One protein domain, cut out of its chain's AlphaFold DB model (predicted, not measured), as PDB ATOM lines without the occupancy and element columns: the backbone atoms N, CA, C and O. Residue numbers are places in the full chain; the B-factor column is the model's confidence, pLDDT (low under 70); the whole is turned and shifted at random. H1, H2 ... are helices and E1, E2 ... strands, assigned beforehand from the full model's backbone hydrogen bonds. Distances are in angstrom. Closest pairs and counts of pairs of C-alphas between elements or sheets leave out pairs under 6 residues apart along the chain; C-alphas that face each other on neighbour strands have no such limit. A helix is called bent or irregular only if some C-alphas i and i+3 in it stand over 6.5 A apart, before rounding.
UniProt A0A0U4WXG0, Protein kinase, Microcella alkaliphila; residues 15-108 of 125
ATOM      1  N   ARG A  15     200.235 226.912 202.608       90.62
ATOM      2  CA  ARG A  15     199.429 226.660 203.811       90.62
ATOM      3  C   ARG A  15     199.751 225.318 204.441       90.62
ATOM      4  O   ARG A  15     200.264 224.410 203.788       90.62
ATOM      5  N   VAL A  16     199.405 225.231 205.718       94.00
ATOM      6  CA  VAL A  16     199.398 224.005 206.509       94.00
ATOM      7  C   VAL A  16     197.939 223.637 206.758       94.00
ATOM      8  O   VAL A  16     197.180 224.479 207.235       94.00
ATOM      9  N   ILE A  17     197.541 222.421 206.393       95.62
ATOM     10  CA  ILE A  17     196.157 221.940 206.512       95.62
ATOM     11  C   ILE A  17     196.151 220.670 207.359       95.62
ATOM     12  O   ILE A  17     196.930 219.754 207.100       95.62
ATOM     13  N   GLY A  18     195.291 220.637 208.377       97.38
ATOM     14  CA  GLY A  18     195.053 219.459 209.209       97.38
ATOM     15  C   GLY A  18     193.875 218.642 208.684       97.38
ATOM     16  O   GLY A  18     192.876 219.225 208.262       97.38
ATOM     17  N   THR A  19     193.983 217.317 208.720       97.56
ATOM     18  CA  THR A  19     192.891 216.386 208.397       97.56
ATOM     19  C   THR A  19     192.653 215.411 209.542       97.56
ATOM     20  O   THR A  19     193.579 215.093 210.293       97.56
ATOM     21  N   ASP A  20     191.420 214.929 209.660       95.38
ATOM     22  CA  ASP A  20     190.993 213.894 210.598       95.38
ATOM     23  C   ASP A  20     190.366 212.687 209.863       95.38
ATOM     24  O   ASP A  20     190.083 212.733 208.664       95.38
ATOM     25  N   GLY A  21     190.207 211.564 210.570       93.19
ATOM     26  CA  GLY A  21     189.685 210.301 210.031       93.19
ATOM     27  C   GLY A  21     190.763 209.243 209.765       93.19
ATOM     28  O   GLY A  21     191.799 209.203 210.431       93.19
ATOM     29  N   ARG A  22     190.529 208.358 208.789       94.75
ATOM     30  CA  ARG A  22     191.457 207.255 208.469       94.75
ATOM     31  C   ARG A  22     192.836 207.753 208.021       94.75
ATOM     32  O   ARG A  22     193.843 207.121 208.326       94.75
ATOM     33  N   ILE A  23     192.876 208.889 207.326       97.56
ATOM     34  CA  ILE A  23     194.097 209.576 206.892       97.56
ATOM     35  C   ILE A  23     194.172 210.914 207.646       97.56
ATOM     36  O   ILE A  23     193.642 211.937 207.205       97.56
ATOM     37  N   SER A  24     194.803 210.896 208.817       97.25
ATOM     38  CA  SER A  24     194.828 212.031 209.750       97.25
ATOM     39  C   SER A  24     196.201 212.669 209.833       97.25
ATOM     40  O   SER A  24     197.200 211.962 209.887       97.25
ATOM     41  N   GLY A  25     196.266 213.992 209.949       96.94
ATOM     42  CA  GLY A  25     197.508 214.690 210.267       96.94
ATOM     43  C   GLY A  25     197.721 215.957 209.458       96.94
ATOM     44  O   GLY A  25     196.767 216.624 209.065       96.94
ATOM     45  N   THR A  26     198.987 216.321 209.262       98.25
ATOM     46  CA  THR A  26     199.361 217.638 208.728       98.25
ATOM     47  C   THR A  26     199.871 217.568 207.293       98.25
ATOM     48  O   THR A  26     200.803 216.821 206.994       98.25
ATOM     49  N   TRP A  27     199.333 218.435 206.436       98.00
ATOM     50  CA  TRP A  27     199.689 218.573 205.026       98.00
ATOM     51  C   TRP A  27     200.290 219.945 204.727       98.00
ATOM     52  O   TRP A  27     199.783 220.972 205.179       98.00
ATOM     53  N   ILE A  28     201.340 219.971 203.908       96.19
ATOM     54  CA  ILE A  28     201.902 221.188 203.322       96.19
ATOM     55  C   ILE A  28     201.346 221.349 201.914       96.19
ATOM     56  O   ILE A  28     201.559 220.491 201.053       96.19
ATOM     57  N   VAL A  29     200.685 222.475 201.668       95.06
ATOM     58  CA  VAL A  29     200.106 222.808 200.366       95.06
ATOM     59  C   VAL A  29     200.803 224.032 199.802       95.06
ATOM     60  O   VAL A  29     200.890 225.061 200.468       95.06
ATOM     61  N   LEU A  30     201.303 223.915 198.576       93.00
ATOM     62  CA  LEU A  30     202.026 224.955 197.856       93.00
ATOM     63  C   LEU A  30     201.291 225.289 196.558       93.00
ATOM     64  O   LEU A  30     200.986 224.397 195.768       93.00
ATOM     65  N   SER A  31     201.058 226.570 196.288       88.44
ATOM     66  CA  SER A  31     200.617 227.025 194.970       88.44
ATOM     67  C   SER A  31     201.742 226.804 193.954       88.44
ATOM     68  O   SER A  31     202.874 227.252 194.153       88.44
ATOM     69  N   ALA A  32     201.441 226.113 192.853       72.50
ATOM     70  CA  ALA A  32     202.325 226.075 191.697       72.50
ATOM     71  C   ALA A  32     202.134 227.353 190.854       72.50
ATOM     72  O   ALA A  32     201.111 228.028 190.942       72.50
ATOM     73  N   ARG A  33     203.129 227.724 190.036       56.34
ATOM     74  CA  ARG A  33     203.008 228.881 189.131       56.34
ATOM     75  C   ARG A  33     201.813 228.675 188.186       56.34
ATOM     76  O   ARG A  33     201.829 227.752 187.380       56.34
ATOM     77  N   GLY A  34     200.817 229.558 188.292       57.69
ATOM     78  CA  GLY A  34     199.484 229.394 187.701       57.69
ATOM     79  C   GLY A  34     198.508 228.941 188.786       57.69
ATOM     80  O   GLY A  34     198.616 227.821 189.275       57.69
ATOM     81  N   ARG A  35     197.592 229.831 189.197       60.34
ATOM     82  CA  ARG A  35     196.749 229.725 190.412       60.34
ATOM     83  C   ARG A  35     195.849 228.483 190.479       60.34
ATOM     84  O   ARG A  35     195.221 228.252 191.505       60.34
ATOM     85  N   ASP A  36     195.820 227.688 189.421       76.81
ATOM     86  CA  ASP A  36     194.860 226.610 189.225       76.81
ATOM     87  C   ASP A  36     195.427 225.249 189.651       76.81
ATOM     88  O   ASP A  36     194.703 224.260 189.643       76.81
ATOM     89  N   ARG A  37     196.724 225.175 189.995       88.94
ATOM     90  CA  ARG A  37     197.389 223.936 190.420       88.94
ATOM     91  C   ARG A  37     198.037 224.103 191.788       88.94
ATOM     92  O   ARG A  37     198.832 225.021 192.007       88.94
ATOM     93  N   VAL A  38     197.764 223.158 192.682       93.75
ATOM     94  CA  VAL A  38     198.441 223.043 193.979       93.75
ATOM     95  C   VAL A  38     199.291 221.781 194.038       93.75
ATOM     96  O   VAL A  38     199.019 220.783 193.375       93.75
ATOM     97  N   CYS A  39     200.354 221.856 194.822       95.38
ATOM     98  CA  CYS A  39     201.263 220.778 195.160       95.38
ATOM     99  C   CYS A  39     201.049 220.443 196.637       95.38
ATOM    100  O   CYS A  39     201.180 221.327 197.482       95.38
ATOM    101  N   ILE A  40     200.754 219.185 196.949       96.88
ATOM    102  CA  ILE A  40     200.427 218.726 198.300       96.88
ATOM    103  C   ILE A  40     201.457 217.683 198.732       96.88
ATOM    104  O   ILE A  40     201.806 216.779 197.967       96.88
ATOM    105  N   ARG A  41     201.953 217.822 199.964       97.62
ATOM    106  CA  ARG A  41     202.849 216.862 200.615       97.62
ATOM    107  C   ARG A  41     202.368 216.581 202.037       97.62
ATOM    108  O   ARG A  41     201.956 217.531 202.706       97.62
ATOM    109  N   PRO A  42     202.450 215.339 202.526       97.94
ATOM    110  CA  PRO A  42     202.306 215.082 203.954       97.94
ATOM    111  C   PRO A  42     203.461 215.748 204.720       97.94
ATOM    112  O   PRO A  42     204.468 216.135 204.135       97.94
ATOM    113  N   TYR A  43     203.319 215.940 206.023       95.19
ATOM    114  CA  TYR A  43     204.409 216.348 206.919       95.19
ATOM    115  C   TYR A  43     204.487 215.411 208.120       95.19
ATOM    116  O   TYR A  43     205.576 214.989 208.496       95.19
ATOM    117  N   ASP A  44     203.318 215.078 208.660       95.94
ATOM    118  CA  ASP A  44     203.116 214.099 209.720       95.94
ATOM    119  C   ASP A  44     201.681 213.571 209.584       95.94
ATOM    120  O   ASP A  44     200.750 214.095 210.199       95.94
ATOM    121  N   VAL A  45     201.472 212.657 208.632       98.19
ATOM    122  CA  VAL A  45     200.149 212.090 208.315       98.19
ATOM    123  C   VAL A  45     200.149 210.612 208.651       98.19
ATOM    124  O   VAL A  45     200.979 209.873 208.146       98.19
ATOM    125  N   THR A  46     199.199 210.156 209.452       98.06
ATOM    126  CA  THR A  46     198.993 208.741 209.750       98.06
ATOM    127  C   THR A  46     197.890 208.168 208.866       98.06
ATOM    128  O   THR A  46     196.765 208.671 208.872       98.06
ATOM    129  N   ILE A  47     198.198 207.091 208.142       97.44
ATOM    130  CA  ILE A  47     197.200 206.187 207.562       97.44
ATOM    131  C   ILE A  47     196.928 205.099 208.594       97.44
ATOM    132  O   ILE A  47     197.798 204.273 208.875       97.44
ATOM    133  N   TYR A  48     195.732 205.107 209.168       95.81
ATOM    134  CA  TYR A  48     195.304 204.102 210.129       95.81
ATOM    135  C   TYR A  48     194.837 202.809 209.449       95.81
ATOM    136  O   TYR A  48     194.252 202.821 208.357       95.81
ATOM    137  N   ASP A  49     195.056 201.685 210.134       89.81
ATOM    138  CA  ASP A  49     194.368 200.432 209.828       89.81
ATOM    139  C   ASP A  49     192.843 200.575 210.012       89.81
ATOM    140  O   ASP A  49     192.354 201.541 210.599       89.81
ATOM    141  N   GLU A  50     192.066 199.603 209.528       82.62
ATOM    142  CA  GLU A  50     190.593 199.639 209.609       82.62
ATOM    143  C   GLU A  50     190.061 199.769 211.048       82.62
ATOM    144  O   GLU A  50     188.965 200.284 211.276       82.62
ATOM    145  N   THR A  51     190.836 199.322 212.038       83.88
ATOM    146  CA  THR A  51     190.469 199.369 213.457       83.88
ATOM    147  C   THR A  51     190.924 200.648 214.164       83.88
ATOM    148  O   THR A  51     190.581 200.839 215.331       83.88
ATOM    149  N   HIS A  52     191.675 201.520 213.480       82.25
ATOM    150  CA  HIS A  52     192.306 202.731 214.013       82.25
ATOM    151  C   HIS A  52     193.217 202.503 215.229       82.25
ATOM    152  O   HIS A  52     193.400 203.398 216.055       82.25
ATOM    153  N   ARG A  53     193.793 201.301 215.376       83.00
ATOM    154  CA  ARG A  53     194.664 200.962 216.522       83.00
ATOM    155  C   ARG A  53     196.146 201.059 216.201       83.00
ATOM    156  O   ARG A  53     196.951 201.263 217.107       83.00
ATOM    157  N   SER A  54     196.501 200.914 214.933       87.62
ATOM    158  CA  SER A  54     197.849 201.110 214.422       87.62
ATOM    159  C   SER A  54     197.800 201.820 213.070       87.62
ATOM    160  O   SER A  54     196.732 201.967 212.471       87.62
ATOM    161  N   GLY A  55     198.941 202.323 212.608       92.75
ATOM    162  CA  GLY A  55     199.011 203.041 211.345       92.75
ATOM    163  C   GLY A  55     200.432 203.276 210.861       92.75
ATOM    164  O   GLY A  55     201.407 203.036 211.581       92.75
ATOM    165  N   ARG A  56     200.532 203.757 209.624       96.38
ATOM    166  CA  ARG A  56     201.781 204.156 208.979       96.38
ATOM    167  C   ARG A  56     201.857 205.673 208.912       96.38
ATOM    168  O   ARG A  56     200.919 206.309 208.440       96.38
ATOM    169  N   ILE A  57     202.977 206.237 209.355       97.12
ATOM    170  CA  ILE A  57     203.251 207.670 209.232       97.12
ATOM    171  C   ILE A  57     203.861 207.940 207.855       97.12
ATOM    172  O   ILE A  57     204.791 207.248 207.446       97.12
ATOM    173  N   LEU A  58     203.337 208.956 207.177       97.44
ATOM    174  CA  LEU A  58     203.854 209.562 205.963       97.44
ATOM    175  C   LEU A  58     204.589 210.854 206.332       97.44
ATOM    176  O   LEU A  58     203.984 211.824 206.802       97.44
ATOM    177  N   GLY A  59     205.893 210.870 206.096       96.31
ATOM    178  CA  GLY A  59     206.747 212.041 206.179       96.31
ATOM    179  C   GLY A  59     206.791 212.837 204.875       96.31
ATOM    180  O   GLY A  59     206.303 212.424 203.826       96.31
ATOM    181  N   ARG A  60     207.446 214.001 204.929       94.94
ATOM    182  CA  ARG A  60     207.474 215.011 203.853       94.94
ATOM    183  C   ARG A  60     207.793 214.513 202.444       94.94
ATOM    184  O   ARG A  60     207.315 215.099 201.470       94.94
ATOM    185  N   ASP A  61     208.631 213.494 202.343       95.38
ATOM    186  CA  ASP A  61     209.166 213.006 201.075       95.38
ATOM    187  C   ASP A  61     208.588 211.641 200.672       95.38
ATOM    188  O   ASP A  61     209.122 211.010 199.753       95.38
ATOM    189  N   ASP A  62     207.513 211.205 201.338       97.69
ATOM    190  CA  ASP A  62     206.895 209.893 201.129       97.69
ATOM    191  C   ASP A  62     205.915 209.848 199.964       97.69
ATOM    192  O   ASP A  62     205.775 208.808 199.319       97.69
ATOM    193  N   LEU A  63     205.284 210.980 199.655       96.62
ATOM    194  CA  LEU A  63     204.504 211.163 198.440       96.62
ATOM    195  C   LEU A  63     204.463 212.634 198.028       96.62
ATOM    196  O   LEU A  63     204.644 213.551 198.834       96.62
ATOM    197  N   LEU A  64     204.180 212.850 196.747       96.56
ATOM    198  CA  LEU A  64     203.962 214.161 196.162       96.56
ATOM    199  C   LEU A  64     202.722 214.098 195.280       96.56
ATOM    200  O   LEU A  64     202.667 213.287 194.356       96.56
ATOM    201  N   ALA A  65     201.757 214.961 195.572       97.06
ATOM    202  CA  ALA A  65     200.522 215.056 194.818       97.06
ATOM    203  C   ALA A  65     200.389 216.425 194.156       97.06
ATOM    204  O   ALA A  65     200.813 217.451 194.699       97.06
ATOM    205  N   TRP A  66     199.741 216.439 193.002       96.44
ATOM    206  CA  TRP A  66     199.296 217.647 192.335       96.44
ATOM    207  C   TRP A  66     197.794 217.603 192.131       96.44
ATOM    208  O   TRP A  66     197.261 216.591 191.692       96.44
ATOM    209  N   VAL A  67     197.128 218.720 192.406       96.00
ATOM    210  CA  VAL A  67     195.677 218.832 192.241       96.00
ATOM    211  C   VAL A  67     195.348 220.044 191.384       96.00
ATOM    212  O   VAL A  67     195.922 221.122 191.586       96.00
ATOM    213  N   ARG A  68     194.445 219.855 190.418       92.81
ATOM    214  CA  ARG A  68     193.897 220.893 189.538       92.81
ATOM    215  C   ARG A  68     192.394 220.669 189.362       92.81
ATOM    216  O   ARG A  68     191.982 219.804 188.597       92.81
ATOM    217  N   GLY A  69     191.573 221.466 190.048       88.31
ATOM    218  CA  GLY A  69     190.134 221.195 190.129       88.31
ATOM    219  C   GLY A  69     189.894 219.807 190.728       88.31
ATOM    220  O   GLY A  69     190.445 219.502 191.782       88.31
ATOM    221  N   ASP A  70     189.152 218.958 190.017       90.94
ATOM    222  CA  ASP A  70     188.884 217.569 190.422       90.94
ATOM    223  C   ASP A  70     189.947 216.561 189.947       90.94
ATOM    224  O   ASP A  70     189.855 215.369 190.247       90.94
ATOM    225  N   GLU A  71     190.955 217.008 189.193       95.06
ATOM    226  CA  GLU A  71     192.039 216.151 188.719       95.06
ATOM    227  C   GLU A  71     193.126 216.028 189.791       95.06
ATOM    228  O   GLU A  71     193.707 217.030 190.221       95.06
ATOM    229  N   VAL A  72     193.419 214.789 190.195       97.12
ATOM    230  CA  VAL A  72     194.486 214.457 191.144       97.12
ATOM    231  C   VAL A  72     195.540 213.609 190.441       97.12
ATOM    232  O   VAL A  72     195.239 212.553 189.888       97.12
ATOM    233  N   ASP A  73     196.785 214.071 190.490       96.56
ATOM    234  CA  ASP A  73     197.961 213.372 189.982       96.56
ATOM    235  C   ASP A  73     198.895 213.031 191.148       96.56
ATOM    236  O   ASP A  73     199.516 213.911 191.750       96.56
ATOM    237  N   VAL A  74     198.989 211.738 191.460       96.88
ATOM    238  CA  VAL A  74     199.978 211.169 192.383       96.88
ATOM    239  C   VAL A  74     200.842 210.189 191.588       96.88
ATOM    240  O   VAL A  74     200.483 209.015 191.442       96.88
ATOM    241  N   PRO A  75     201.987 210.625 191.038       94.81
ATOM    242  CA  PRO A  75     202.842 209.748 190.261       94.81
ATOM    243  C   PRO A  75     203.356 208.601 191.123       94.81
ATOM    244  O   PRO A  75     204.046 208.812 192.118       94.81
ATOM    245  N   LYS A  76     203.079 207.361 190.709       93.94
ATOM    246  CA  LYS A  76     203.442 206.160 191.483       93.94
ATOM    247  C   LYS A  76     204.932 206.074 191.829       93.94
ATOM    248  O   LYS A  76     205.281 205.545 192.878       93.94
ATOM    249  N   HIS A  77     205.809 206.608 190.977       93.75
ATOM    250  CA  HIS A  77     207.257 206.634 191.210       93.75
ATOM    251  C   HIS A  77     207.697 207.656 192.277       93.75
ATOM    252  O   HIS A  77     208.839 207.610 192.722       93.75
ATOM    253  N   MET A  78     206.815 208.580 192.673       95.00
ATOM    254  CA  MET A  78     207.035 209.536 193.763       95.00
ATOM    255  C   MET A  78     206.534 209.015 195.113       95.00
ATOM    256  O   MET A  78     206.861 209.607 196.137       95.00
ATOM    257  N   VAL A  79     205.765 207.921 195.130       97.44
ATOM    258  CA  VAL A  79     205.398 207.213 196.363       97.44
ATOM    259  C   VAL A  79     206.582 206.352 196.789       97.44
ATOM    260  O   VAL A  79     207.079 205.554 195.988       97.44
ATOM    261  N   ARG A  80     207.053 206.517 198.027       97.69
ATOM    262  CA  ARG A  80     208.183 205.743 198.560       97.69
ATOM    263  C   ARG A  80     207.783 204.300 198.817       97.69
ATOM    264  O   ARG A  80     206.686 204.021 199.284       97.69
ATOM    265  N   ASP A  81     208.717 203.387 198.573       97.44
ATOM    266  CA  ASP A  81     208.436 201.949 198.625       97.44
ATOM    267  C   ASP A  81     207.951 201.472 199.996       97.44
ATOM    268  O   ASP A  81     207.061 200.637 200.068       97.44
ATOM    269  N   HIS A  82     208.469 202.044 201.084       95.94
ATOM    270  CA  HIS A  82     208.121 201.625 202.445       95.94
ATOM    271  C   HIS A  82     206.719 202.050 202.922       95.94
ATOM    272  O   HIS A  82     206.318 201.634 204.006       95.94
ATOM    273  N   VAL A  83     206.015 202.893 202.156       96.38
ATOM    274  CA  VAL A  83     204.621 203.311 202.417       96.38
ATOM    275  C   VAL A  83     203.683 202.945 201.267       96.38
ATOM    276  O   VAL A  83     202.509 203.316 201.277       96.38
ATOM    277  N   ARG A  84     204.216 202.308 200.216       96.25
ATOM    278  CA  ARG A  84     203.507 202.095 198.952       96.25
ATOM    279  C   ARG A  84     202.258 201.257 199.172       96.25
ATOM    280  O   ARG A  84     201.192 201.659 198.720       96.25
ATOM    281  N   ASP A  85     202.392 200.153 199.896       95.38
ATOM    282  CA  ASP A  85     201.295 199.223 200.149       95.38
ATOM    283  C   ASP A  85     200.171 199.911 200.938       95.38
ATOM    284  O   ASP A  85     199.001 199.818 200.569       95.38
ATOM    285  N   GLU A  86     200.510 200.678 201.980       95.50
ATOM    286  CA  GLU A  86     199.524 201.408 202.776       95.50
ATOM    287  C   GLU A  86     198.813 202.501 201.966       95.50
ATOM    288  O   GLU A  86     197.600 202.669 202.097       95.50
ATOM    289  N   VAL A  87     199.539 203.212 201.099       96.56
ATOM    290  CA  VAL A  87     198.972 204.228 200.200       96.56
ATOM    291  C   VAL A  87     198.071 203.597 199.133       96.56
ATOM    292  O   VAL A  87     197.013 204.146 198.829       96.56
ATOM    293  N   GLU A  88     198.454 202.451 198.568       96.31
ATOM    294  CA  GLU A  88     197.660 201.745 197.554       96.31
ATOM    295  C   GLU A  88     196.338 201.215 198.123       96.31
ATOM    296  O   GLU A  88     195.307 201.309 197.454       96.31
ATOM    297  N   VAL A  89     196.328 200.750 199.377       95.62
ATOM    298  CA  VAL A  89     195.104 200.313 200.074       95.62
ATOM    299  C   VAL A  89     194.082 201.446 200.203       95.62
ATOM    300  O   VAL A  89     192.884 201.208 200.054       95.62
ATOM    301  N   VAL A  90     194.534 202.678 200.452       96.44
ATOM    302  CA  VAL A  90     193.654 203.847 200.639       96.44
ATOM    303  C   VAL A  90     193.608 204.767 199.420       96.44
ATOM    304  O   VAL A  90     193.183 205.913 199.534       96.44
ATOM    305  N   TRP A  91     194.022 204.297 198.239       97.06
ATOM    306  CA  TRP A  91     194.267 205.156 197.073       97.06
ATOM    307  C   TRP A  91     193.076 206.047 196.697       97.06
ATOM    308  O   TRP A  91     193.232 207.238 196.431       97.06
ATOM    309  N   ASN A  92     191.865 205.488 196.689       97.12
ATOM    310  CA  ASN A  92     190.660 206.245 196.343       97.12
ATOM    311  C   ASN A  92     190.312 207.281 197.422       97.12
ATOM    312  O   ASN A  92     190.038 208.431 197.093       97.12
ATOM    313  N   GLU A  93     190.384 206.897 198.698       97.31
ATOM    314  CA  GLU A  93     190.144 207.798 199.834       97.31
ATOM    315  C   GLU A  93     191.168 208.939 199.868       97.31
ATOM    316  O   GLU A  93     190.806 210.095 200.077       97.31
ATOM    317  N   LEU A  94     192.437 208.629 199.589       97.81
ATOM    318  CA  LEU A  94     193.512 209.609 199.480       97.81
ATOM    319  C   LEU A  94     193.227 210.621 198.367       97.81
ATOM    320  O   LEU A  94     193.370 211.818 198.594       97.81
ATOM    321  N   ASN A  95     192.801 210.175 197.181       98.06
ATOM    322  CA  ASN A  95     192.481 211.090 196.082       98.06
ATOM    323  C   ASN A  95     191.316 212.026 196.428       98.06
ATOM    324  O   ASN A  95     191.410 213.224 196.166       98.06
ATOM    325  N   GLU A  96     190.249 211.522 197.052       97.88
ATOM    326  CA  GLU A  96     189.138 212.377 197.496       97.88
ATOM    327  C   GLU A  96     189.580 213.368 198.581       97.88
ATOM    328  O   GLU A  96     189.264 214.558 198.507       97.88
ATOM    329  N   LEU A  97     190.398 212.927 199.541       98.06
ATOM    330  CA  LEU A  97     190.954 213.808 200.564       98.06
ATOM    331  C   LEU A  97     191.830 214.915 199.959       98.06
ATOM    332  O   LEU A  97     191.734 216.072 200.366       98.06
ATOM    333  N   LEU A  98     192.663 214.593 198.967       97.75
ATOM    334  CA  LEU A  98     193.531 215.567 198.302       97.75
ATOM    335  C   LEU A  98     192.729 216.671 197.594       97.75
ATOM    336  O   LEU A  98     193.161 217.826 197.611       97.75
ATOM    337  N   LYS A  99     191.547 216.357 197.045       97.12
ATOM    338  CA  LYS A  99     190.622 217.369 196.498       97.12
ATOM    339  C   LYS A  99     190.100 218.296 197.594       97.12
ATOM    340  O   LYS A  99     190.138 219.513 197.428       97.12
ATOM    341  N   LEU A 100     189.685 217.746 198.738       96.31
ATOM    342  CA  LEU A 100     189.220 218.539 199.882       96.31
ATOM    343  C   LEU A 100     190.326 219.452 200.433       96.31
ATOM    344  O   LEU A 100     190.081 220.626 200.710       96.31
ATOM    345  N   ILE A 101     191.558 218.947 200.531       96.31
ATOM    346  CA  ILE A 101     192.734 219.732 200.931       96.31
ATOM    347  C   ILE A 101     192.985 220.873 199.935       96.31
ATOM    348  O   ILE A 101     193.215 222.015 200.343       96.31
ATOM    349  N   ALA A 102     192.933 220.592 198.629       94.50
ATOM    350  CA  ALA A 102     193.093 221.611 197.595       94.50
ATOM    351  C   ALA A 102     191.993 222.682 197.674       94.50
ATOM    352  O   ALA A 102     192.293 223.874 197.599       94.50
ATOM    353  N   GLN A 103     190.744 222.277 197.905       93.00
ATOM    354  CA  GLN A 103     189.619 223.192 198.075       93.00
ATOM    355  C   GLN A 103     189.805 224.093 199.308       93.00
ATOM    356  O   GLN A 103     189.715 225.316 199.205       93.00
ATOM    357  N   ALA A 104     190.188 223.524 200.453       92.75
ATOM    358  CA  ALA A 104     190.484 224.285 201.669       92.75
ATOM    359  C   ALA A 104     191.647 225.285 201.480       92.75
ATOM    360  O   ALA A 104     191.648 226.383 202.053       92.75
ATOM    361  N   PHE A 105     192.629 224.953 200.634       91.31
ATOM    362  CA  PHE A 105     193.673 225.898 200.233       91.31
ATOM    363  C   PHE A 105     193.118 227.080 199.425       91.31
ATOM    364  O   PHE A 105     193.541 228.215 199.646       91.31
ATOM    365  N   VAL A 106     192.171 226.848 198.515       88.00
ATOM    366  CA  VAL A 106     191.561 227.910 197.697       88.00
ATOM    367  C   VAL A 106     190.656 228.827 198.529       88.00
ATOM    368  O   VAL A 106     190.705 230.051 198.338       88.00
ATOM    369  N   ASP A 107     189.885 228.242 199.450       87.50
ATOM    370  CA  ASP A 107     188.803 228.912 200.186       87.50
ATOM    371  C   ASP A 107     189.248 229.629 201.456       87.50
ATOM    372  O   ASP A 107     188.613 230.595 201.878       87.50
ATOM    373  N   GLY A 108     190.323 229.172 202.099       82.38
ATOM    374  CA  GLY A 108     190.733 229.795 203.357       82.38
ATOM    375  C   GLY A 108     191.162 231.266 203.186       82.38
ATOM    376  O   GLY A 108     191.371 231.750 202.064       82.38
TER     377      GLY A 108
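This is residues 15 to 108 of the 125 residues of the protein "Protein kinase" of Microcella alkaliphila (UniProt A0A0U4WXG0). A twisted sheet of six strands curls round one long helix, H2, which lies in its hollow with E1, E2, E3, E5 and E6 about it. A second, shorter helix, H1, packs on the sheet near E4 and meets H2 at a corner. The printed part has 94 residues, with six named strands and two named helices that follow along the chain as E1, E2, E3, E4, E5, E6, H1, H2; its class is mixed, helices and strands. The sheet is branched at E3, and its neighbour pairs are antiparallel. The whole is compact, with a radius of gyration of the C-alphas of 12.5 A and spans of 39 by 27 by 20 A.

E1, residues 15 to 19, and E2, residues 23 to 31, form a hairpin, with N 17 and O 27 2.9 A apart. E2 and E3, residues 38 to 48, form the next hairpin, with N 28 and O 41 2.8 A apart. E2 bends by 67 degrees at residue 26 and E3 by 78 degrees at residue 44. E3 and E4, residues 55 to 59, are a hairpin too, with N 47 and O 56 2.8 A apart. E1 to E4 make a meander, each strand the antiparallel neighbour of the one before. E5, residues 65 to 68, lies on the same side of E3 as E4, beside residues 38 to 40, with N 40 and O 65 2.8 A apart. E5 and E6, residues 71 to 73, form a hairpin, with N 66 and O 73 2.8 A apart. H1, residues 81 to 89, is on the sheet at a height of 9.6 A; it is over E3 and, only just, over E4, with 3 of its C-alphas falling on E4. It runs across the strands, at 82 degrees to E3 on the local plane. The sheet curls round H2, residues 91 to 107; the closest C-alphas of E6 and H2 are those of Val 72 and Asn 95, 6.3 A apart, and of E1 and H2 those of Arg 15 and Phe 105, 6.8 A. H1 and H2 are close but not clearly touching, about perpendicular at 89 degrees; their closest C-alphas, of Val 87 and Leu 94, are 7.7 A apart. In H2 every O i to N i+4 pair is within hydrogen-bond range; in H1 3 of 5 are.

E1 begins at C-alpha 15, (199.429, 226.660, 203.811). E2 is 22.1 A long and E3 25.1 A. H1, 13.5 A long, is irregular, with C-alphas 82 and 85 7.6 A apart. H2 is 24.6 A long and ends at C-alpha 107, (188.803, 228.912, 200.186).

The two C-alphas farthest apart, of Gly 34 and Arg 53, are 40.8 A apart. The printed part has no cut and no long link. Its mean pLDDT is 93.0, and residues 33 to 35 are under 70.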